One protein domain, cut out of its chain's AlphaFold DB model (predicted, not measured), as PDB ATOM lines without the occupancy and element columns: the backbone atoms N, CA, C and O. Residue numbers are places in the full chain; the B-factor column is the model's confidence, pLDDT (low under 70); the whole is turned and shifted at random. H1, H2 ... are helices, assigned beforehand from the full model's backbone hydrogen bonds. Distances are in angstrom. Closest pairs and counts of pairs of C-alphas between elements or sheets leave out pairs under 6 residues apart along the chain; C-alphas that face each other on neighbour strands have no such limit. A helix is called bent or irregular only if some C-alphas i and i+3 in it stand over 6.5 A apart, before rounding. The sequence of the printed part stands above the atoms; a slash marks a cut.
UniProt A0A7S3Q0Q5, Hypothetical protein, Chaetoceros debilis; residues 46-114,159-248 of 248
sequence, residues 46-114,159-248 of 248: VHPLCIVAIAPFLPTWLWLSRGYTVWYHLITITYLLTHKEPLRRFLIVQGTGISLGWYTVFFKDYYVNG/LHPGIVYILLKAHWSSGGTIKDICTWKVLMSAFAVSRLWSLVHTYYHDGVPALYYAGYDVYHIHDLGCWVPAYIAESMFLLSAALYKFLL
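Overview. This is residues 46 to 114 and 159 to 248 of the 248 residues of the protein "Hypothetical protein" of Chaetoceros debilis (UniProt A0A7S3Q0Q5). One long helix, H4, runs through the middle of a helical cluster, with H3, H5, H7 and H8 packed round it. H3, H4 and H5 form an up-and-down bundle, three helices each running against the one before it; H1 packs on H7, and an unnamed stretch, residues 207 to 227, loops from H7 to H8. The 159 printed residues include eight named helices, H1 to H8 in chain order, and no named strand; the class is all helix. The whole is compact, with a radius of gyration of the C-alphas of 15.8 A and spans of 47 by 39 by 29 A.

Arrangement. H1, residues 48 to 57, touches residues 189 to 196 of H7, residues 184 to 206, at a shallow tilt of 34.7 degrees, only just short of steep; their closest C-alphas, Pro 48 and Val 193, are 5.4 A apart. H2, residues 60 to 63, and H3, residues 67 to 82, touch only at the corner, with C-alphas 61 and 67 closest at 6.0 A. H3 and H4, residues 85 to 113, form a helical hairpin at 29 degrees, with C-alphas 79 and 87 closest at 6.2 A. H4 is the hub, touching five helices. H5, residues 159 to 173, runs the opposite way to H4 at a shallow tilt of 34.8 degrees, only just short of steep; C-alphas 92 and 164 are closest at 5.4 A. H6, residues 178 to 181, touches H4, with C-alphas 89 and 181 closest at 5.0 A. H7 touches H4 at a steep tilt of 49 degrees, with C-alphas 90 and 186 closest at 5.4 A. H8, residues 228 to 247, touches H4 at a steep tilt of 43 degrees, with C-alphas 101 and 230 closest at 3.7 A. H7 and H8 form a helical hairpin at 19 degrees, with C-alphas 187 and 238 closest at 7.0 A. H5 is apart from H7 and H8. Each O i to N i+4 pair is within hydrogen-bond range in H3, H4, H5, H7 and H8, against 4 of 6 in H1; H2 and H6 are too short for such a pair.

Along the chain. H1 begins at C-alpha 48, (-22.731, 50.126, -37.303), and is irregular, but only just: C-alphas 53 and 56 are 6.9 A apart. H4 is 41.3 A long, H7 31.8 A and H8 28.4 A, ending at C-alpha 247, (-13.453, 28.637, -49.529).

Size, cuts and confidence. Residues 115 to 158 are not printed; C-alphas 114 and 159 are 24.7 A apart across this cut. The link from H7 to H8 is long. Confidence is under 70 in 34 residues, among them 46 to 56 and 213 to 226.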
ATOM      1  N   VAL A  46     -17.443  51.781 -41.542       60.62
ATOM      2  CA  VAL A  46     -18.616  52.400 -40.937       60.62
ATOM      3  C   VAL A  46     -18.986  51.530 -39.764       60.62
ATOM      4  O   VAL A  46     -19.530  50.442 -39.946       60.62
ATOM      5  N   HIS A  47     -18.652  52.001 -38.564       65.25
ATOM      6  CA  HIS A  47     -19.041  51.298 -37.358       65.25
ATOM      7  C   HIS A  47     -20.576  51.313 -37.308       65.25
ATOM      8  O   HIS A  47     -21.150  52.405 -37.266       65.25
ATOM      9  N   PRO A  48     -21.269  50.158 -37.308       58.84
ATOM     10  CA  PRO A  48     -22.731  50.126 -37.303       58.84
ATOM     11  C   PRO A  48     -23.309  50.954 -36.148       58.84
ATOM     12  O   PRO A  48     -24.259  51.702 -36.338       58.84
ATOM     13  N   LEU A  49     -22.646  50.933 -34.984       60.81
ATOM     14  CA  LEU A  49     -22.995  51.781 -33.836       60.81
ATOM     15  C   LEU A  49     -22.899  53.291 -34.097       60.81
ATOM     16  O   LEU A  49     -23.657  54.028 -33.487       60.81
ATOM     17  N   CYS A  50     -22.024  53.776 -34.984       66.25
ATOM     18  CA  CYS A  50     -22.009  55.197 -35.352       66.25
ATOM     19  C   CYS A  50     -23.245  55.566 -36.177       66.25
ATOM     20  O   CYS A  50     -23.795  56.643 -35.988       66.25
ATOM     21  N   ILE A  51     -23.723  54.662 -37.042       62.44
ATOM     22  CA  ILE A  51     -24.997  54.858 -37.749       62.44
ATOM     23  C   ILE A  51     -26.146  54.871 -36.736       62.44
ATOM     24  O   ILE A  51     -26.957  55.785 -36.787       62.44
ATOM     25  N   VAL A  52     -26.181  53.930 -35.777       59.25
ATOM     26  CA  VAL A  52     -27.193  53.925 -34.694       59.25
ATOM     27  C   VAL A  52     -27.141  55.200 -33.875       59.25
ATOM     28  O   VAL A  52     -28.176  55.787 -33.603       59.25
ATOM     29  N   ALA A  53     -25.948  55.620 -33.463       64.69
ATOM     30  CA  ALA A  53     -25.778  56.768 -32.587       64.69
ATOM     31  C   ALA A  53     -26.218  58.063 -33.273       64.69
ATOM     32  O   ALA A  53     -26.729  58.951 -32.605       64.69
ATOM     33  N   ILE A  54     -26.036  58.167 -34.592       68.88
ATOM     34  CA  ILE A  54     -26.386  59.365 -35.360       68.88
ATOM     35  C   ILE A  54     -27.844  59.313 -35.849       68.88
ATOM     36  O   ILE A  54     -28.461  60.364 -35.988       68.88
ATOM     37  N   ALA A  55     -28.424  58.125 -36.057       64.44
ATOM     38  CA  ALA A  55     -29.769  57.957 -36.615       64.44
ATOM     39  C   ALA A  55     -30.871  58.762 -35.887       64.44
ATOM     40  O   ALA A  55     -31.599  59.464 -36.585       64.44
ATOM     41  N   PRO A  56     -30.966  58.796 -34.538       66.12
ATOM     42  CA  PRO A  56     -31.960  59.614 -33.832       66.12
ATOM     43  C   PRO A  56     -31.845  61.122 -34.088       66.12
ATOM     44  O   PRO A  56     -32.816  61.850 -33.907       66.12
ATOM     45  N   PHE A  57     -30.662  61.595 -34.487       71.44
ATOM     46  CA  PHE A  57     -30.387  63.007 -34.763       71.44
ATOM     47  C   PHE A  57     -30.553  63.365 -36.240       71.44
ATOM     48  O   PHE A  57     -30.503  64.542 -36.601       71.44
ATOM     49  N   LEU A  58     -30.739  62.369 -37.107       67.81
ATOM     50  CA  LEU A  58     -31.046  62.604 -38.505       67.81
ATOM     51  C   LEU A  58     -32.552  62.844 -38.662       67.81
ATOM     52  O   LEU A  58     -33.363  62.235 -37.963       67.81
ATOM     53  N   PRO A  59     -32.962  63.702 -39.608       73.56
ATOM     54  CA  PRO A  59     -34.347  63.764 -40.039       73.56
ATOM     55  C   PRO A  59     -34.900  62.370 -40.352       73.56
ATOM     56  O   PRO A  59     -34.248  61.593 -41.043       73.56
ATOM     57  N   THR A  60     -36.112  62.067 -39.891       68.69
ATOM     58  CA  THR A  60     -36.751  60.748 -40.054       68.69
ATOM     59  C   THR A  60     -36.760  60.256 -41.497       68.69
ATOM     60  O   THR A  60     -36.543  59.078 -41.738       68.69
ATOM     61  N   TRP A  61     -36.888  61.140 -42.485       69.00
ATOM     62  CA  TRP A  61     -36.830  60.772 -43.906       69.00
ATOM     63  C   TRP A  61     -35.468  60.214 -44.375       69.00
ATOM     64  O   TRP A  61     -35.410  59.570 -45.421       69.00
ATOM     65  N   LEU A  62     -34.382  60.447 -43.626       65.44
ATOM     66  CA  LEU A  62     -33.043  59.907 -43.903       65.44
ATOM     67  C   LEU A  62     -32.811  58.513 -43.327       65.44
ATOM     68  O   LEU A  62     -31.912  57.819 -43.797       65.44
ATOM     69  N   TRP A  63     -33.576  58.109 -42.314       65.31
ATOM     70  CA  TRP A  63     -33.369  56.833 -41.623       65.31
ATOM     71  C   TRP A  63     -34.619  55.954 -41.510       65.31
ATOM     72  O   TRP A  63     -34.511  54.810 -41.086       65.31
ATOM     73  N   LEU A  64     -35.774  56.454 -41.953       63.00
ATOM     74  CA  LEU A  64     -37.039  55.739 -42.099       63.00
ATOM     75  C   LEU A  64     -37.516  55.792 -43.555       63.00
ATOM     76  O   LEU A  64     -37.050  56.577 -44.382       63.00
ATOM     77  N   SER A  65     -38.480  54.942 -43.888       62.38
ATOM     78  CA  SER A  65     -39.035  54.778 -45.233       62.38
ATOM     79  C   SER A  65     -38.036  54.352 -46.327       62.38
ATOM     80  O   SER A  65     -37.616  53.199 -46.364       62.38
ATOM     81  N   ARG A  66     -37.605  55.286 -47.193       64.25
ATOM     82  CA  ARG A  66     -36.503  55.098 -48.160       64.25
ATOM     83  C   ARG A  66     -35.124  55.284 -47.522       64.25
ATOM     84  O   ARG A  66     -34.119  55.275 -48.231       64.25
ATOM     85  N   GLY A  67     -35.075  55.476 -46.204       67.62
ATOM     86  CA  GLY A  67     -33.871  55.824 -45.469       67.62
ATOM     87  C   GLY A  67     -32.673  54.969 -45.860       67.62
ATOM     88  O   GLY A  67     -31.599  55.515 -46.042       67.62
ATOM     89  N   TYR A  68     -32.845  53.662 -46.085       77.31
ATOM     90  CA  TYR A  68     -31.719  52.790 -46.421       77.31
ATOM     91  C   TYR A  68     -31.059  53.120 -47.770       77.31
ATOM     92  O   TYR A  68     -29.837  53.249 -47.849       77.31
ATOM     93  N   THR A  69     -31.846  53.311 -48.836       82.88
ATOM     94  CA  THR A  69     -31.306  53.666 -50.161       82.88
ATOM     95  C   THR A  69     -30.849  55.120 -50.213       82.88
ATOM     96  O   THR A  69     -29.818  55.425 -50.804       82.88
ATOM     97  N   VAL A  70     -31.554  56.030 -49.536       81.38
ATOM     98  CA  VAL A  70     -31.126  57.431 -49.394       81.38
ATOM     99  C   VAL A  70     -29.799  57.520 -48.641       81.38
ATOM    100  O   VAL A  70     -28.872  58.192 -49.089       81.38
ATOM    101  N   TRP A  71     -29.668  56.791 -47.537       84.25
ATOM    102  CA  TRP A  71     -28.432  56.673 -46.780       84.25
ATOM    103  C   TRP A  71     -27.307  56.097 -47.636       84.25
ATOM    104  O   TRP A  71     -26.212  56.655 -47.655       84.25
ATOM    105  N   TYR A  72     -27.583  55.050 -48.419       88.38
ATOM    106  CA  TYR A  72     -26.620  54.504 -49.372       88.38
ATOM    107  C   TYR A  72     -26.102  55.575 -50.348       88.38
ATOM    108  O   TYR A  72     -24.889  55.688 -50.553       88.38
ATOM    109  N   HIS A  73     -26.985  56.418 -50.892       88.94
ATOM    110  CA  HIS A  73     -26.587  57.537 -51.749       88.94
ATOM    111  C   HIS A  73     -25.720  58.565 -51.005       88.94
ATOM    112  O   HIS A  73     -24.681  58.979 -51.521       88.94
ATOM    113  N   LEU A  74     -26.075  58.939 -49.773       86.62
ATOM    114  CA  LEU A  74     -25.296  59.893 -48.973       86.62
ATOM    115  C   LEU A  74     -23.903  59.370 -48.609       86.62
ATOM    116  O   LEU A  74     -22.914  60.107 -48.683       86.62
ATOM    117  N   ILE A  75     -23.793  58.091 -48.252       87.75
ATOM    118  CA  ILE A  75     -22.495  57.471 -47.981       87.75
ATOM    119  C   ILE A  75     -21.690  57.315 -49.273       87.75
ATOM    120  O   ILE A  75     -20.471  57.480 -49.250       87.75
ATOM    121  N   THR A  76     -22.347  57.097 -50.414       90.81
ATOM    122  CA  THR A  76     -21.688  57.138 -51.726       90.81
ATOM    123  C   THR A  76     -21.097  58.517 -52.006       90.81
ATOM    124  O   THR A  76     -19.924  58.605 -52.355       90.81
ATOM    125  N   ILE A  77     -21.842  59.601 -51.773       88.81
ATOM    126  CA  ILE A  77     -21.314  60.972 -51.876       88.81
ATOM    127  C   ILE A  77     -20.134  61.167 -50.916       88.81
ATOM    128  O   ILE A  77     -19.093  61.686 -51.308       88.81
ATOM    129  N   THR A  78     -20.246  60.684 -49.678       87.25
ATOM    130  CA  THR A  78     -19.151  60.738 -48.695       87.25
ATOM    131  C   THR A  78     -17.902  60.011 -49.201       87.25
ATOM    132  O   THR A  78     -16.787  60.513 -49.058       87.25
ATOM    133  N   TYR A  79     -18.060  58.851 -49.840       90.00
ATOM    134  CA  TYR A  79     -16.955  58.167 -50.505       90.00
ATOM    135  C   TYR A  79     -16.366  59.006 -51.640       90.00
ATOM    136  O   TYR A  79     -15.147  59.140 -51.698       90.00
ATOM    137  N   LEU A  80     -17.193  59.599 -52.503       89.94
ATOM    138  CA  LEU A  80     -16.715  60.443 -53.602       89.94
ATOM    139  C   LEU A  80     -15.910  61.648 -53.099       89.94
ATOM    140  O   LEU A  80     -14.939  62.024 -53.738       89.94
ATOM    141  N   LEU A  81     -16.274  62.216 -51.947       88.25
ATOM    142  CA  LEU A  81     -15.563  63.348 -51.346       88.25
ATOM    143  C   LEU A  81     -14.278  62.944 -50.610       88.25
ATOM    144  O   LEU A  81     -13.333  63.724 -50.532       88.25
ATOM    145  N   THR A  82     -14.236  61.746 -50.027       88.06
ATOM    146  CA  THR A  82     -13.135  61.326 -49.137       88.06
ATOM    147  C   THR A  82     -12.176  60.321 -49.768       88.06
ATOM    148  O   THR A  82     -11.093  60.084 -49.230       88.06
ATOM    149  N   HIS A  83     -12.590  59.678 -50.862       89.81
ATOM    150  CA  HIS A  83     -11.908  58.586 -51.557       89.81
ATOM    151  C   HIS A  83     -11.418  57.454 -50.635       89.81
ATOM    152  O   HIS A  83     -10.453  56.754 -50.945       89.81
ATOM    153  N   LYS A  84     -12.081  57.234 -49.488       87.75
ATOM    154  CA  LYS A  84     -11.662  56.208 -48.522       87.75
ATOM    155  C   LYS A  84     -11.916  54.809 -49.070       87.75
ATOM    156  O   LYS A  84     -13.048  54.389 -49.295       87.75
ATOM    157  N   GLU A  85     -10.835  54.066 -49.233       91.94
ATOM    158  CA  GLU A  85     -10.821  52.777 -49.920       91.94
ATOM    159  C   GLU A  85     -11.661  51.680 -49.231       91.94
ATOM    160  O   GLU A  85     -12.445  51.018 -49.917       91.94
ATOM    161  N   PRO A  86     -11.656  51.554 -47.890       90.75
ATOM    162  CA  PRO A  86     -12.584  50.666 -47.194       90.75
ATOM    163  C   PRO A  86     -14.063  50.981 -47.475       90.75
ATOM    164  O   PRO A  86     -14.868  50.062 -47.634       90.75
ATOM    165  N   LEU A  87     -14.422  52.267 -47.584       90.31
ATOM    166  CA  LEU A  87     -15.801  52.701 -47.828       90.31
ATOM    167  C   LEU A  87     -16.285  52.284 -49.218       90.31
ATOM    168  O   LEU A  87     -17.419  51.834 -49.351       90.31
ATOM    169  N   ARG A  88     -15.405  52.336 -50.227       95.00
ATOM    170  CA  ARG A  88     -15.684  51.808 -51.572       95.00
ATOM    171  C   ARG A  88     -16.111  50.344 -51.520       95.00
ATOM    172  O   ARG A  88     -17.156  49.994 -52.055       95.00
ATOM    173  N   ARG A  89     -15.316  49.492 -50.865       95.69
ATOM    174  CA  ARG A  89     -15.567  48.042 -50.764       95.69
ATOM    175  C   ARG A  89     -16.900  47.760 -50.066       95.69
ATOM    176  O   ARG A  89     -17.692  46.955 -50.546       95.69
ATOM    177  N   PHE A  90     -17.165  48.475 -48.974       94.50
ATOM    178  CA  PHE A  90     -18.429  48.409 -48.246       94.50
ATOM    179  C   PHE A  90     -19.635  48.815 -49.109       94.50
ATOM    180  O   PHE A  90     -20.623  48.085 -49.166       94.50
ATOM    181  N   LEU A  91     -19.541  49.936 -49.827       94.88
ATOM    182  CA  LEU A  91     -20.598  50.418 -50.716       94.88
ATOM    183  C   LEU A  91     -20.850  49.486 -51.906       94.88
ATOM    184  O   LEU A  91     -21.988  49.380 -52.356       94.88
ATOM    185  N   ILE A  92     -19.827  48.790 -52.405       97.25
ATOM    186  CA  ILE A  92     -20.007  47.766 -53.443       97.25
ATOM    187  C   ILE A  92     -20.898  46.635 -52.919       97.25
ATOM    188  O   ILE A  92     -21.867  46.271 -53.583       97.25
ATOM    189  N   VAL A  93     -20.612  46.106 -51.725       96.44
ATOM    190  CA  VAL A  93     -21.410  45.021 -51.126       96.44
ATOM    191  C   VAL A  93     -22.839  45.488 -50.847       96.44
ATOM    192  O   VAL A  93     -23.780  44.845 -51.307       96.44
ATOM    193  N   GLN A  94     -23.017  46.634 -50.181       93.50
ATOM    194  CA  GLN A  94     -24.356  47.152 -49.877       93.50
ATOM    195  C   GLN A  94     -25.166  47.468 -51.133       93.50
ATOM    196  O   GLN A  94     -26.314  47.054 -51.257       93.50
ATOM    197  N   GLY A  95     -24.562  48.161 -52.101       94.25
ATOM    198  CA  GLY A  95     -25.242  48.520 -53.341       94.25
ATOM    199  C   GLY A  95     -25.642  47.302 -54.170       94.25
ATOM    200  O   GLY A  95     -26.705  47.305 -54.791       94.25
ATOM    201  N   THR A  96     -24.827  46.242 -54.152       96.19
ATOM    202  CA  THR A  96     -25.166  44.974 -54.815       96.19
ATOM    203  C   THR A  96     -26.378  44.329 -54.146       96.19
ATOM    204  O   THR A  96     -27.322  43.966 -54.841       96.19
ATOM    205  N   GLY A  97     -26.399  44.268 -52.809       93.31
ATOM    206  CA  GLY A  97     -27.549  43.778 -52.044       93.31
ATOM    207  C   GLY A  97     -28.831  44.567 -52.327       93.31
ATOM    208  O   GLY A  97     -29.855  43.970 -52.645       93.31
ATOM    209  N   ILE A  98     -28.755  45.905 -52.315       90.25
ATOM    210  CA  ILE A  98     -29.873  46.802 -52.662       90.25
ATOM    211  C   ILE A  98     -30.386  46.523 -54.080       90.25
ATOM    212  O   ILE A  98     -31.594  46.406 -54.289       90.25
ATOM    213  N   SER A  99     -29.478  46.407 -55.052       92.62
ATOM    214  CA  SER A  99     -29.834  46.195 -56.461       92.62
ATOM    215  C   SER A  99     -30.525  44.847 -56.668       92.62
ATOM    216  O   SER A  99     -31.576  44.779 -57.305       92.62
ATOM    217  N   LEU A 100     -29.975  43.776 -56.084       92.56
ATOM    218  CA  LEU A 100     -30.595  42.449 -56.102       92.56
ATOM    219  C   LEU A 100     -31.962  42.473 -55.422       92.56
ATOM    220  O   LEU A 100     -32.922  41.922 -55.959       92.56
ATOM    221  N   GLY A 101     -32.061  43.170 -54.289       88.69
ATOM    222  CA  GLY A 101     -33.306  43.377 -53.573       88.69
ATOM    223  C   GLY A 101     -34.390  43.936 -54.491       88.69
ATOM    224  O   GLY A 101     -35.389  43.263 -54.736       88.69
ATOM    225  N   TRP A 102     -34.153  45.104 -55.089       86.44
ATOM    226  CA  TRP A 102     -35.098  45.743 -56.012       86.44
ATOM    227  C   TRP A 102     -35.492  44.863 -57.195       86.44
ATOM    228  O   TRP A 102     -36.680  44.750 -57.502       86.44
ATOM    229  N   TYR A 103     -34.531  44.191 -57.830       89.88
ATOM    230  CA  TYR A 103     -34.842  43.305 -58.949       89.88
ATOM    231  C   TYR A 103     -35.713  42.120 -58.539       89.88
ATOM    232  O   TYR A 103     -36.617  41.754 -59.289       89.88
ATOM    233  N   THR A 104     -35.521  41.560 -57.344       90.00
ATOM    234  CA  THR A 104     -36.422  40.507 -56.852       90.00
ATOM    235  C   THR A 104     -37.813  41.019 -56.496       90.00
ATOM    236  O   THR A 104     -38.783  40.297 -56.726       90.00
ATOM    237  N   VAL A 105     -37.950  42.267 -56.027       85.62
ATOM    238  CA  VAL A 105     -39.275  42.883 -55.850       85.62
ATOM    239  C   VAL A 105     -39.972  43.039 -57.198       85.62
ATOM    240  O   VAL A 105     -41.122  42.631 -57.327       85.62
ATOM    241  N   PHE A 106     -39.291  43.568 -58.221       85.88
ATOM    242  CA  PHE A 106     -39.876  43.706 -59.561       85.88
ATOM    243  C   PHE A 106     -40.238  42.359 -60.172       85.88
ATOM    244  O   PHE A 106     -41.300  42.224 -60.774       85.88
ATOM    245  N   PHE A 107     -39.387  41.352 -59.976       88.25
ATOM    246  CA  PHE A 107     -39.676  39.990 -60.391       88.25
ATOM    247  C   PHE A 107     -40.939  39.469 -59.703       88.25
ATOM    248  O   PHE A 107     -41.852  39.004 -60.380       88.25
ATOM    249  N   LYS A 108     -41.047  39.585 -58.373       86.19
ATOM    250  CA  LYS A 108     -42.250  39.138 -57.660       86.19
ATOM    251  C   LYS A 108     -43.492  39.901 -58.121       86.19
ATOM    252  O   LYS A 108     -44.525  39.275 -58.340       86.19
ATOM    253  N   ASP A 109     -43.401  41.217 -58.276       82.81
ATOM    254  CA  ASP A 109     -44.530  42.037 -58.713       82.81
ATOM    255  C   ASP A 109     -45.033  41.591 -60.095       82.81
ATOM    256  O   ASP A 109     -46.233  41.392 -60.291       82.81
ATOM    257  N   TYR A 110     -44.109  41.304 -61.016       85.81
ATOM    258  CA  TYR A 110     -44.448  40.834 -62.357       85.81
ATOM    259  C   TYR A 110     -45.038  39.422 -62.348       85.81
ATOM    260  O   TYR A 110     -46.131  39.208 -62.869       85.81
ATOM    261  N   TYR A 111     -44.346  38.459 -61.737       86.81
ATOM    262  CA  TYR A 111     -44.712  37.043 -61.831       86.81
ATOM    263  C   TYR A 111     -45.860  36.630 -60.908       86.81
ATOM    264  O   TYR A 111     -46.633  35.749 -61.271       86.81
ATOM    265  N   VAL A 112     -45.966  37.226 -59.717       84.31
ATOM    266  CA  VAL A 112     -46.985  36.847 -58.723       84.31
ATOM    267  C   VAL A 112     -48.201  37.757 -58.812       84.31
ATOM    268  O   VAL A 112     -49.326  37.271 -58.758       84.31
ATOM    269  N   ASN A 113     -47.990  39.066 -58.973       80.38
ATOM    270  CA  ASN A 113     -49.091  40.030 -58.946       80.38
ATOM    271  C   ASN A 113     -49.585  40.421 -60.345       80.38
ATOM    272  O   ASN A 113     -50.610  41.097 -60.444       80.38
ATOM    273  N   GLY A 114     -48.871  40.044 -61.414       79.31
ATOM    274  CA  GLY A 114     -49.191  40.450 -62.784       79.31
ATOM    275  C   GLY A 114     -48.999  41.949 -63.032       79.31
ATOM    276  O   GLY A 114     -49.673  42.522 -63.886       79.31
ATOM    277  N   LEU A 159     -29.734  53.624 -61.514       88.69
ATOM    278  CA  LEU A 159     -28.881  54.386 -60.600       88.69
ATOM    279  C   LEU A 159     -28.155  53.462 -59.623       88.69
ATOM    280  O   LEU A 159     -26.931  53.527 -59.550       88.69
ATOM    281  N   HIS A 160     -28.863  52.577 -58.912       89.50
ATOM    282  CA  HIS A 160     -28.219  51.706 -57.920       89.50
ATOM    283  C   HIS A 160     -27.184  50.758 -58.560       89.50
ATOM    284  O   HIS A 160     -26.024  50.782 -58.134       89.50
ATOM    285  N   PRO A 161     -27.508  50.005 -59.632       93.19
ATOM    286  CA  PRO A 161     -26.518  49.167 -60.310       93.19
ATOM    287  C   PRO A 161     -25.425  49.990 -60.997       93.19
ATOM    288  O   PRO A 161     -24.274  49.563 -61.046       93.19
ATOM    289  N   GLY A 162     -25.758  51.181 -61.504       95.19
ATOM    290  CA  GLY A 162     -24.810  52.108 -62.113       95.19
ATOM    291  C   GLY A 162     -23.770  52.611 -61.115       95.19
ATOM    292  O   GLY A 162     -22.578  52.597 -61.416       95.19
ATOM    293  N   ILE A 163     -24.189  52.973 -59.898       94.94
ATOM    294  CA  ILE A 163     -23.279  53.326 -58.800       94.94
ATOM    295  C   ILE A 163     -22.376  52.134 -58.475       94.94
ATOM    296  O   ILE A 163     -21.157  52.291 -58.439       94.94
ATOM    297  N   VAL A 164     -22.941  50.934 -58.297       96.62
ATOM    298  CA  VAL A 164     -22.156  49.716 -58.025       96.62
ATOM    299  C   VAL A 164     -21.133  49.463 -59.129       96.62
ATOM    300  O   VAL A 164     -19.964  49.220 -58.833       96.62
ATOM    301  N   TYR A 165     -21.537  49.578 -60.395       97.38
ATOM    302  CA  TYR A 165     -20.657  49.426 -61.548       97.38
ATOM    303  C   TYR A 165     -19.510  50.444 -61.531       97.38
ATOM    304  O   TYR A 165     -18.352  50.066 -61.707       97.38
ATOM    305  N   ILE A 166     -19.801  51.723 -61.273       97.06
ATOM    306  CA  ILE A 166     -18.781  52.777 -61.180       97.06
ATOM    307  C   ILE A 166     -17.801  52.481 -60.039       97.06
ATOM    308  O   ILE A 166     -16.589  52.578 -60.235       97.06
ATOM    309  N   LEU A 167     -18.299  52.078 -58.866       97.25
ATOM    310  CA  LEU A 167     -17.464  51.739 -57.712       97.25
ATOM    311  C   LEU A 167     -16.600  50.498 -57.968       97.25
ATOM    312  O   LEU A 167     -15.416  50.508 -57.625       97.25
ATOM    313  N   LEU A 168     -17.155  49.458 -58.598       97.88
ATOM    314  CA  LEU A 168     -16.422  48.258 -59.012       97.88
ATOM    315  C   LEU A 168     -15.330  48.597 -60.021       97.88
ATOM    316  O   LEU A 168     -14.179  48.205 -59.838       97.88
ATOM    317  N   LYS A 169     -15.661  49.384 -61.048       97.75
ATOM    318  CA  LYS A 169     -14.693  49.844 -62.044       97.75
ATOM    319  C   LYS A 169     -13.575  50.645 -61.385       97.75
ATOM    320  O   LYS A 169     -12.410  50.381 -61.649       97.75
ATOM    321  N   ALA A 170     -13.902  51.572 -60.486       96.19
ATOM    322  CA  ALA A 170     -12.906  52.328 -59.730       96.19
ATOM    323  C   ALA A 170     -12.027  51.418 -58.853       96.19
ATOM    324  O   ALA A 170     -10.820  51.648 -58.745       96.19
ATOM    325  N   HIS A 171     -12.607  50.382 -58.238       97.44
ATOM    326  CA  HIS A 171     -11.881  49.392 -57.439       97.44
ATOM    327  C   HIS A 171     -10.875  48.605 -58.274       97.44
ATOM    328  O   HIS A 171      -9.694  48.576 -57.930       97.44
ATOM    329  N   TRP A 172     -11.308  48.052 -59.406       97.75
ATOM    330  CA  TRP A 172     -10.441  47.291 -60.305       97.75
ATOM    331  C   TRP A 172      -9.378  48.158 -60.978       97.75
ATOM    332  O   TRP A 172      -8.218  47.761 -61.026       97.75
ATOM    333  N   SER A 173      -9.720  49.377 -61.406       97.25
ATOM    334  CA  SER A 173      -8.739  50.331 -61.945       97.25
ATOM    335  C   SER A 173      -7.670  50.735 -60.924       97.25
ATOM    336  O   SER A 173      -6.595  51.174 -61.314       97.25
ATOM    337  N   SER A 174      -7.941  50.575 -59.623       95.94
ATOM    338  CA  SER A 174      -6.957  50.794 -58.552       95.94
ATOM    339  C   SER A 174      -6.105  49.550 -58.248       95.94
ATOM    340  O   SER A 174      -5.383  49.545 -57.255       95.94
ATOM    341  N   GLY A 175      -6.227  48.474 -59.034       97.31
ATOM    342  CA  GLY A 175      -5.566  47.187 -58.784       97.31
ATOM    343  C   GLY A 175      -6.257  46.309 -57.734       97.31
ATOM    344  O   GLY A 175      -5.705  45.287 -57.333       97.31
ATOM    345  N   GLY A 176      -7.451  46.693 -57.271       96.94
ATOM    346  CA  GLY A 176      -8.212  45.922 -56.295       96.94
ATOM    347  C   GLY A 176      -8.776  44.628 -56.883       96.94
ATOM    348  O   GLY A 176      -9.089  44.540 -58.068       96.94
ATOM    349  N   THR A 177      -8.963  43.622 -56.036       97.06
ATOM    350  CA  THR A 177      -9.493  42.305 -56.413       97.06
ATOM    351  C   THR A 177     -10.849  42.031 -55.759       97.06
ATOM    352  O   THR A 177     -11.288  42.759 -54.868       97.06
ATOM    353  N   ILE A 178     -11.535  40.955 -56.158       95.81
ATOM    354  CA  ILE A 178     -12.765  40.509 -55.475       95.81
ATOM    355  C   ILE A 178     -12.471  40.085 -54.027       95.81
ATOM    356  O   ILE A 178     -13.283  40.334 -53.139       95.81
ATOM    357  N   LYS A 179     -11.286  39.512 -53.754       95.38
ATOM    358  CA  LYS A 179     -10.886  39.111 -52.394       95.38
ATOM    359  C   LYS A 179     -10.872  40.300 -51.425       95.38
ATOM    360  O   LYS A 179     -11.232  40.140 -50.264       95.38
ATOM    361  N   ASP A 180     -10.531  41.488 -51.921       94.94
ATOM    362  CA  ASP A 180     -10.542  42.734 -51.148       94.94
ATOM    363  C   ASP A 180     -11.946  43.190 -50.743       94.94
ATOM    364  O   ASP A 180     -12.118  43.800 -49.683       94.94
ATOM    365  N   ILE A 181     -12.942  42.905 -51.585       95.94
ATOM    366  CA  ILE A 181     -14.354  43.224 -51.346       95.94
ATOM    367  C   ILE A 181     -14.944  42.204 -50.366       95.94
ATOM    368  O   ILE A 181     -15.600  42.579 -49.399       95.94
ATOM    369  N   CYS A 182     -14.644  40.920 -50.558       95.44
ATOM    370  CA  CYS A 182     -15.155  39.818 -49.745       95.44
ATOM    371  C   CYS A 182     -14.361  39.595 -48.444       95.44
ATOM    372  O   CYS A 182     -14.162  38.459 -48.035       95.44
ATOM    373  N   THR A 183     -13.880  40.644 -47.775       93.25
ATOM    374  CA  THR A 183     -13.222  40.485 -46.463       93.25
ATOM    375  C   THR A 183     -14.253  40.370 -45.341       93.25
ATOM    376  O   THR A 183     -15.305  41.006 -45.403       93.25
ATOM    377  N   TRP A 184     -13.944  39.634 -44.266       92.12
ATOM    378  CA  TRP A 184     -14.854  39.511 -43.117       92.12
ATOM    379  C   TRP A 184     -15.275  40.859 -42.538       92.12
ATOM    380  O   TRP A 184     -16.440  41.031 -42.205       92.12
ATOM    381  N   LYS A 185     -14.362  41.833 -42.481       89.88
ATOM    382  CA  LYS A 185     -14.678  43.188 -42.009       89.88
ATOM    383  C   LYS A 185     -15.766  43.835 -42.865       89.88
ATOM    384  O   LYS A 185     -16.773  44.290 -42.339       89.88
ATOM    385  N   VAL A 186     -15.604  43.807 -44.190       91.44
ATOM    386  CA  VAL A 186     -16.580  44.386 -45.122       91.44
ATOM    387  C   VAL A 186     -17.918  43.651 -45.048       91.44
ATOM    388  O   VAL A 186     -18.953  44.302 -44.931       91.44
ATOM    389  N   LEU A 187     -17.905  42.315 -45.072       92.69
ATOM    390  CA  LEU A 187     -19.125  41.501 -45.060       92.69
ATOM    391  C   LEU A 187     -19.894  41.632 -43.740       92.69
ATOM    392  O   LEU A 187     -21.106  41.834 -43.761       92.69
ATOM    393  N   MET A 188     -19.202  41.583 -42.598       89.44
ATOM    394  CA  MET A 188     -19.830  41.735 -41.282       89.44
ATOM    395  C   MET A 188     -20.355  43.152 -41.069       89.44
ATOM    396  O   MET A 188     -21.467  43.303 -40.571       89.44
ATOM    397  N   SER A 189     -19.616  44.187 -41.486       87.69
ATOM    398  CA  SER A 189     -20.135  45.558 -41.471       87.69
ATOM    399  C   SER A 189     -21.364  45.686 -42.368       87.69
ATOM    400  O   SER A 189     -22.354  46.277 -41.948       87.69
ATOM    401  N   ALA A 190     -21.342  45.117 -43.578       90.94
ATOM    402  CA  ALA A 190     -22.480  45.183 -44.489       90.94
ATOM    403  C   ALA A 190     -23.730  44.519 -43.886       90.94
ATOM    404  O   ALA A 190     -24.790  45.145 -43.795       90.94
ATOM    405  N   PHE A 191     -23.567  43.296 -43.378       90.25
ATOM    406  CA  PHE A 191     -24.620  42.547 -42.703       90.25
ATOM    407  C   PHE A 191     -25.157  43.285 -41.474       90.25
ATOM    408  O   PHE A 191     -26.366  43.456 -41.344       90.25
ATOM    409  N   ALA A 192     -24.277  43.763 -40.591       88.06
ATOM    410  CA  ALA A 192     -24.672  44.442 -39.365       88.06
ATOM    411  C   ALA A 192     -25.477  45.712 -39.654       88.06
ATOM    412  O   ALA A 192     -26.512  45.920 -39.033       88.06
ATOM    413  N   VAL A 193     -25.042  46.532 -40.619       85.88
ATOM    414  CA  VAL A 193     -25.780  47.737 -41.018       85.88
ATOM    415  C   VAL A 193     -27.147  47.378 -41.597       85.88
ATOM    416  O   VAL A 193     -28.140  47.974 -41.197       85.88
ATOM    417  N   SER A 194     -27.214  46.382 -42.481       86.19
ATOM    418  CA  SER A 194     -28.469  45.919 -43.082       86.19
ATOM    419  C   SER A 194     -29.466  45.396 -42.033       86.19
ATOM    420  O   SER A 194     -30.612  45.849 -41.970       86.19
ATOM    421  N   ARG A 195     -29.026  44.506 -41.129       87.00
ATOM    422  CA  ARG A 195     -29.887  43.949 -40.070       87.00
ATOM    423  C   ARG A 195     -30.320  44.994 -39.058       87.00
ATOM    424  O   ARG A 195     -31.463  44.986 -38.617       87.00
ATOM    425  N   LEU A 196     -29.422  45.898 -38.692       84.19
ATOM    426  CA  LEU A 196     -29.746  47.001 -37.805       84.19
ATOM    427  C   LEU A 196     -30.823  47.902 -38.412       84.19
ATOM    428  O   LEU A 196     -31.769  48.272 -37.722       84.19
ATOM    429  N   TRP A 197     -30.698  48.216 -39.700       82.94
ATOM    430  CA  TRP A 197     -31.694  49.006 -40.409       82.94
ATOM    431  C   TRP A 197     -33.061  48.325 -40.389       82.94
ATOM    432  O   TRP A 197     -34.071  48.954 -40.077       82.94
ATOM    433  N   SER A 198     -33.071  47.015 -40.638       80.94
ATOM    434  CA  SER A 198     -34.262  46.175 -40.528       80.94
ATOM    435  C   SER A 198     -34.881  46.219 -39.126       80.94
ATOM    436  O   SER A 198     -36.091  46.401 -38.999       80.94
ATOM    437  N   LEU A 199     -34.070  46.098 -38.070       83.44
ATOM    438  CA  LEU A 199     -34.538  46.140 -36.680       83.44
ATOM    439  C   LEU A 199     -35.192  47.479 -36.345       83.44
ATOM    440  O   LEU A 199     -36.300  47.495 -35.813       83.44
ATOM    441  N   VAL A 200     -34.519  48.585 -36.678       79.81
ATOM    442  CA  VAL A 200     -35.008  49.946 -36.415       79.81
ATOM    443  C   VAL A 200     -36.315  50.200 -37.158       79.81
ATOM    444  O   VAL A 200     -37.271  50.678 -36.554       79.81
ATOM    445  N   HIS A 201     -36.387  49.831 -38.438       75.31
ATOM    446  CA  HIS A 201     -37.608  49.980 -39.221       75.31
ATOM    447  C   HIS A 201     -38.759  49.135 -38.670       75.31
ATOM    448  O   HIS A 201     -39.858  49.652 -38.499       75.31
ATOM    449  N   THR A 202     -38.524  47.860 -38.350       76.69
ATOM    450  CA  THR A 202     -39.597  46.998 -37.821       76.69
ATOM    451  C   THR A 202     -40.105  47.526 -36.490       76.69
ATOM    452  O   THR A 202     -41.305  47.671 -36.303       76.69
ATOM    453  N   TYR A 203     -39.196  47.903 -35.590       81.00
ATOM    454  CA  TYR A 203     -39.582  48.442 -34.295       81.00
ATOM    455  C   TYR A 203     -40.385  49.739 -34.422       81.00
ATOM    456  O   TYR A 203     -41.390  49.902 -33.737       81.00
ATOM    457  N   TYR A 204     -39.974  50.645 -35.313       78.00
ATOM    458  CA  TYR A 204     -40.679  51.906 -35.523       78.00
ATOM    459  C   TYR A 204     -42.105  51.707 -36.058       78.00
ATOM    460  O   TYR A 204     -43.003  52.447 -35.665       78.00
ATOM    461  N   HIS A 205     -42.316  50.725 -36.938       71.31
ATOM    462  CA  HIS A 205     -43.612  50.508 -37.587       71.31
ATOM    463  C   HIS A 205     -44.532  49.555 -36.821       71.31
ATOM    464  O   HIS A 205     -45.710  49.851 -36.658       71.31
ATOM    465  N   ASP A 206     -43.998  48.446 -36.315       73.94
ATOM    466  CA  ASP A 206     -44.798  47.358 -35.743       73.94
ATOM    467  C   ASP A 206     -44.670  47.282 -34.208       73.94
ATOM    468  O   ASP A 206     -45.284  46.434 -33.564       73.94
ATOM    469  N   GLY A 207     -43.826  48.124 -33.598       80.25
ATOM    470  CA  GLY A 207     -43.534  48.100 -32.160       80.25
ATOM    471  C   GLY A 207     -42.692  46.901 -31.702       80.25
ATOM    472  O   GLY A 207     -42.347  46.805 -30.523       80.25
ATOM    473  N   VAL A 208     -42.324  45.996 -32.616       82.69
ATOM    474  CA  VAL A 208     -41.553  44.775 -32.339       82.69
ATOM    475  C   VAL A 208     -40.289  44.754 -33.205       82.69
ATOM    476  O   VAL A 208     -40.377  44.904 -34.422       82.69
ATOM    477  N   PRO A 209     -39.087  44.569 -32.627       82.31
ATOM    478  CA  PRO A 209     -37.868  44.484 -33.419       82.31
ATOM    479  C   PRO A 209     -37.802  43.153 -34.182       82.31
ATOM    480  O   PRO A 209     -37.949  42.085 -33.589       82.31
ATOM    481  N   ALA A 210     -37.495  43.201 -35.482       79.12
ATOM    482  CA  ALA A 210     -37.212  42.010 -36.282       79.12
ATOM    483  C   ALA A 210     -35.975  42.185 -37.173       79.12
ATOM    484  O   ALA A 210     -35.725  43.242 -37.757       79.12
ATOM    485  N   LEU A 211     -35.195  41.107 -37.307       78.44
ATOM    486  CA  LEU A 211     -34.013  41.064 -38.181       78.44
ATOM    487  C   LEU A 211     -34.366  41.080 -39.673       78.44
ATOM    488  O   LEU A 211     -33.479  41.267 -40.509       78.44
ATOM    489  N   TYR A 212     -35.643  40.884 -39.988       73.06
ATOM    490  CA  TYR A 212     -36.213  40.986 -41.319       73.06
ATOM    491  C   TYR A 212     -37.434  41.889 -41.226       73.06
ATOM    492  O   TYR A 212     -38.353  41.605 -40.462       73.06
ATOM    493  N   TYR A 213     -37.414  42.987 -41.969       58.97
ATOM    494  CA  TYR A 213     -38.491  43.956 -41.951       58.97
ATOM    495  C   TYR A 213     -39.607  43.483 -42.876       58.97
ATOM    496  O   TYR A 213     -39.387  43.215 -44.056       58.97
ATOM    497  N   ALA A 214     -40.808  43.383 -42.318       53.69
ATOM    498  CA  ALA A 214     -42.031  43.027 -43.028       53.69
ATOM    499  C   ALA A 214     -43.199  43.944 -42.599       53.69
ATOM    500  O   ALA A 214     -44.332  43.482 -42.518       53.69
ATOM    501  N   GLY A 215     -42.913  45.215 -42.273       42.59
ATOM    502  CA  GLY A 215     -43.846  46.126 -41.585       42.59
ATOM    503  C   GLY A 215     -44.671  47.050 -42.492       42.59
ATOM    504  O   GLY A 215     -44.226  47.419 -43.575       42.59
ATOM    505  N   TYR A 216     -45.883  47.406 -42.041       43.88
ATOM    506  CA  TYR A 216     -47.076  47.712 -42.864       43.88
ATOM    507  C   TYR A 216     -47.220  49.115 -43.472       43.88
ATOM    508  O   TYR A 216     -48.003  49.290 -44.402       43.88
ATOM    509  N   ASP A 217     -46.420  50.097 -43.054       40.84
ATOM    510  CA  ASP A 217     -46.850  51.500 -43.201       40.84
ATOM    511  C   ASP A 217     -45.898  52.451 -43.932       40.84
ATOM    512  O   ASP A 217     -46.134  53.655 -43.995       40.84
ATOM    513  N   VAL A 218     -44.830  51.954 -44.551       42.31
ATOM    514  CA  VAL A 218     -43.904  52.845 -45.273       42.31
ATOM    515  C   VAL A 218     -44.398  53.209 -46.671       42.31
ATOM    516  O   VAL A 218     -44.136  54.301 -47.176       42.31
ATOM    517  N   TYR A 219     -45.074  52.273 -47.328       47.00
ATOM    518  CA  TYR A 219     -45.255  52.338 -48.774       47.00
ATOM    519  C   TYR A 219     -46.706  52.573 -49.204       47.00
ATOM    520  O   TYR A 219     -46.968  52.758 -50.391       47.00
ATOM    521  N   HIS A 220     -47.658  52.623 -48.262       48.91
ATOM    522  CA  HIS A 220     -49.095  52.558 -48.567       48.91
ATOM    523  C   HIS A 220     -49.422  51.387 -49.517       48.91
ATOM    524  O   HIS A 220     -50.299  51.487 -50.369       48.91
ATOM    525  N   ILE A 221     -48.661  50.293 -49.436       52.38
ATOM    526  CA  ILE A 221     -48.877  49.100 -50.249       52.38
ATOM    527  C   ILE A 221     -49.642  48.138 -49.362       52.38
ATOM    528  O   ILE A 221     -49.128  47.717 -48.332       52.38
ATOM    529  N   HIS A 222     -50.854  47.781 -49.773       50.50
ATOM    530  CA  HIS A 222     -51.749  46.890 -49.031       50.50
ATOM    531  C   HIS A 222     -51.192  45.463 -48.790       50.50
ATOM    532  O   HIS A 222     -51.844  44.669 -48.123       50.50
ATOM    533  N   ASP A 223     -50.009  45.123 -49.322       53.12
ATOM    534  CA  ASP A 223     -49.324  43.838 -49.127       53.12
ATOM    535  C   ASP A 223     -47.790  43.989 -49.239       53.12
ATOM    536  O   ASP A 223     -47.245  44.294 -50.303       53.12
ATOM    537  N   LEU A 224     -47.071  43.739 -48.141       57.62
ATOM    538  CA  LEU A 224     -45.603  43.839 -48.049       57.62
ATOM    539  C   LEU A 224     -44.893  42.539 -48.367       57.62
ATOM    540  O   LEU A 224     -43.660  42.491 -48.348       57.62
ATOM    541  N   GLY A 225     -45.632  41.472 -48.672       61.44
ATOM    542  CA  GLY A 225     -45.024  40.225 -49.100       61.44
ATOM    543  C   GLY A 225     -44.073  40.449 -50.280       61.44
ATOM    544  O   GLY A 225     -43.202  39.620 -50.531       61.44
ATOM    545  N   CYS A 226     -44.248  41.534 -51.037       64.69
ATOM    546  CA  CYS A 226     -43.358  42.009 -52.095       64.69
ATOM    547  C   CYS A 226     -41.910  42.296 -51.645       64.69
ATOM    548  O   CYS A 226     -41.000  42.078 -52.441       64.69
ATOM    549  N   TRP A 227     -41.672  42.698 -50.391       71.94
ATOM    550  CA  TRP A 227     -40.340  43.031 -49.865       71.94
ATOM    551  C   TRP A 227     -39.588  41.852 -49.257       71.94
ATOM    552  O   TRP A 227     -38.360  41.868 -49.213       71.94
ATOM    553  N   VAL A 228     -40.294  40.801 -48.837       78.62
ATOM    554  CA  VAL A 228     -39.669  39.564 -48.344       78.62
ATOM    555  C   VAL A 228     -38.647  38.996 -49.350       78.62
ATOM    556  O   VAL A 228     -37.519  38.721 -48.937       78.62
ATOM    557  N   PRO A 229     -38.947  38.899 -50.666       84.38
ATOM    558  CA  PRO A 229     -37.957  38.542 -51.679       84.38
ATOM    559  C   PRO A 229     -36.695  39.401 -51.654       84.38
ATOM    560  O   PRO A 229     -35.610  38.850 -51.820       84.38
ATOM    561  N   ALA A 230     -36.812  40.709 -51.400       85.75
ATOM    562  CA  ALA A 230     -35.659  41.601 -51.382       85.75
ATOM    563  C   ALA A 230     -34.674  41.231 -50.272       85.75
ATOM    564  O   ALA A 230     -33.475  41.104 -50.515       85.75
ATOM    565  N   TYR A 231     -35.194  40.991 -49.066       82.69
ATOM    566  CA  TYR A 231     -34.380  40.579 -47.924       82.69
ATOM    567  C   TYR A 231     -33.804  39.173 -48.089       82.69
ATOM    568  O   TYR A 231     -32.680  38.920 -47.647       82.69
ATOM    569  N   ILE A 232     -34.538  38.265 -48.740       86.69
ATOM    570  CA  ILE A 232     -34.028  36.935 -49.090       86.69
ATOM    571  C   ILE A 232     -32.871  37.073 -50.082       86.69
ATOM    572  O   ILE A 232     -31.808  36.505 -49.846       86.69
ATOM    573  N   ALA A 233     -33.038  37.856 -51.149       91.88
ATOM    574  CA  ALA A 233     -32.017  38.062 -52.172       91.88
ATOM    575  C   ALA A 233     -30.735  38.672 -51.594       91.88
ATOM    576  O   ALA A 233     -29.635  38.188 -51.857       91.88
ATOM    577  N   GLU A 234     -30.878  39.697 -50.754       90.81
ATOM    578  CA  GLU A 234     -29.769  40.316 -50.032       90.81
ATOM    579  C   GLU A 234     -29.055  39.308 -49.113       90.81
ATOM    580  O   GLU A 234     -27.828  39.197 -49.139       90.81
ATOM    581  N   SER A 235     -29.817  38.538 -48.328       90.31
ATOM    582  CA  SER A 235     -29.271  37.521 -47.420       90.31
ATOM    583  C   SER A 235     -28.536  36.416 -48.173       90.31
ATOM    584  O   SER A 235     -27.440  36.025 -47.774       90.31
ATOM    585  N   MET A 236     -29.104  35.940 -49.284       94.06
ATOM    586  CA  MET A 236     -28.471  34.950 -50.152       94.06
ATOM    587  C   MET A 236     -27.170  35.489 -50.740       94.06
ATOM    588  O   MET A 236     -26.162  34.792 -50.706       94.06
ATOM    589  N   PHE A 237     -27.155  36.739 -51.208       95.88
ATOM    590  CA  PHE A 237     -25.942  37.377 -51.712       95.88
ATOM    591  C   PHE A 237     -24.840  37.466 -50.646       95.88
ATOM    592  O   PHE A 237     -23.705  37.056 -50.901       95.88
ATOM    593  N   LEU A 238     -25.164  37.950 -49.442       93.12
ATOM    594  CA  LEU A 238     -24.200  38.043 -48.342       93.12
ATOM    595  C   LEU A 238     -23.689  36.661 -47.918       93.12
ATOM    596  O   LEU A 238     -22.489  36.498 -47.691       93.12
ATOM    597  N   LEU A 239     -24.571  35.659 -47.866       93.81
ATOM    598  CA  LEU A 239     -24.199  34.275 -47.584       93.81
ATOM    599  C   LEU A 239     -23.262  33.720 -48.664       93.81
ATOM    600  O   LEU A 239     -22.223  33.154 -48.334       93.81
ATOM    601  N   SER A 240     -23.572  33.920 -49.947       96.00
ATOM    602  CA  SER A 240     -22.708  33.499 -51.054       96.00
ATOM    603  C   SER A 240     -21.336  34.176 -51.003       96.00
ATOM    604  O   SER A 240     -20.322  33.510 -51.202       96.00
ATOM    605  N   ALA A 241     -21.275  35.471 -50.680       94.25
ATOM    606  CA  ALA A 241     -20.012  36.191 -50.521       94.25
ATOM    607  C   ALA A 241     -19.191  35.679 -49.320       94.25
ATOM    608  O   ALA A 241     -17.968  35.557 -49.415       94.25
ATOM    609  N   ALA A 242     -19.854  35.340 -48.211       92.94
ATOM    610  CA  ALA A 242     -19.217  34.740 -47.040       92.94
ATOM    611  C   ALA A 242     -18.677  33.333 -47.338       92.94
ATOM    612  O   ALA A 242     -17.537  33.030 -46.990       92.94
ATOM    613  N   LEU A 243     -19.450  32.498 -48.040       95.25
ATOM    614  CA  LEU A 243     -19.012  31.173 -48.486       95.25
ATOM    615  C   LEU A 243     -17.816  31.275 -49.437       95.25
ATOM    616  O   LEU A 243     -16.823  30.580 -49.242       95.25
ATOM    617  N   TYR A 244     -17.861  32.190 -50.409       95.19
ATOM    618  CA  TYR A 244     -16.727  32.468 -51.292       95.19
ATOM    619  C   TYR A 244     -15.465  32.835 -50.498       95.19
ATOM    620  O   TYR A 244     -14.384  32.333 -50.795       95.19
ATOM    621  N   LYS A 245     -15.591  33.668 -49.454       92.50
ATOM    622  CA  LYS A 245     -14.462  34.034 -48.587       92.50
ATOM    623  C   LYS A 245     -13.956  32.875 -47.729       92.50
ATOM    624  O   LYS A 245     -12.767  32.842 -47.423       92.50
ATOM    625  N   PHE A 246     -14.836  31.976 -47.303       92.19
ATOM    626  CA  PHE A 246     -14.465  30.805 -46.511       92.19
ATOM    627  C   PHE A 246     -13.693  29.771 -47.343       92.19
ATOM    628  O   PHE A 246     -12.769  29.144 -46.836       92.19
ATOM    629  N   LEU A 247     -14.049  29.621 -48.622       93.69
ATOM    630  CA  LEU A 247     -13.453  28.637 -49.529       93.69
ATOM    631  C   LEU A 247     -12.102  29.070 -50.145       93.69
ATOM    632  O   LEU A 247     -11.424  28.221 -50.722       93.69
ATOM    633  N   LEU A 248     -11.709  30.354 -50.054       85.62
ATOM    634  CA  LEU A 248     -10.543  30.952 -50.746       85.62
ATOM    635  C   LEU A 248      -9.665  31.867 -49.880       85.62
ATOM    636  O   LEU A 248      -8.489  32.059 -50.276       85.62
TER     637      LEU A 248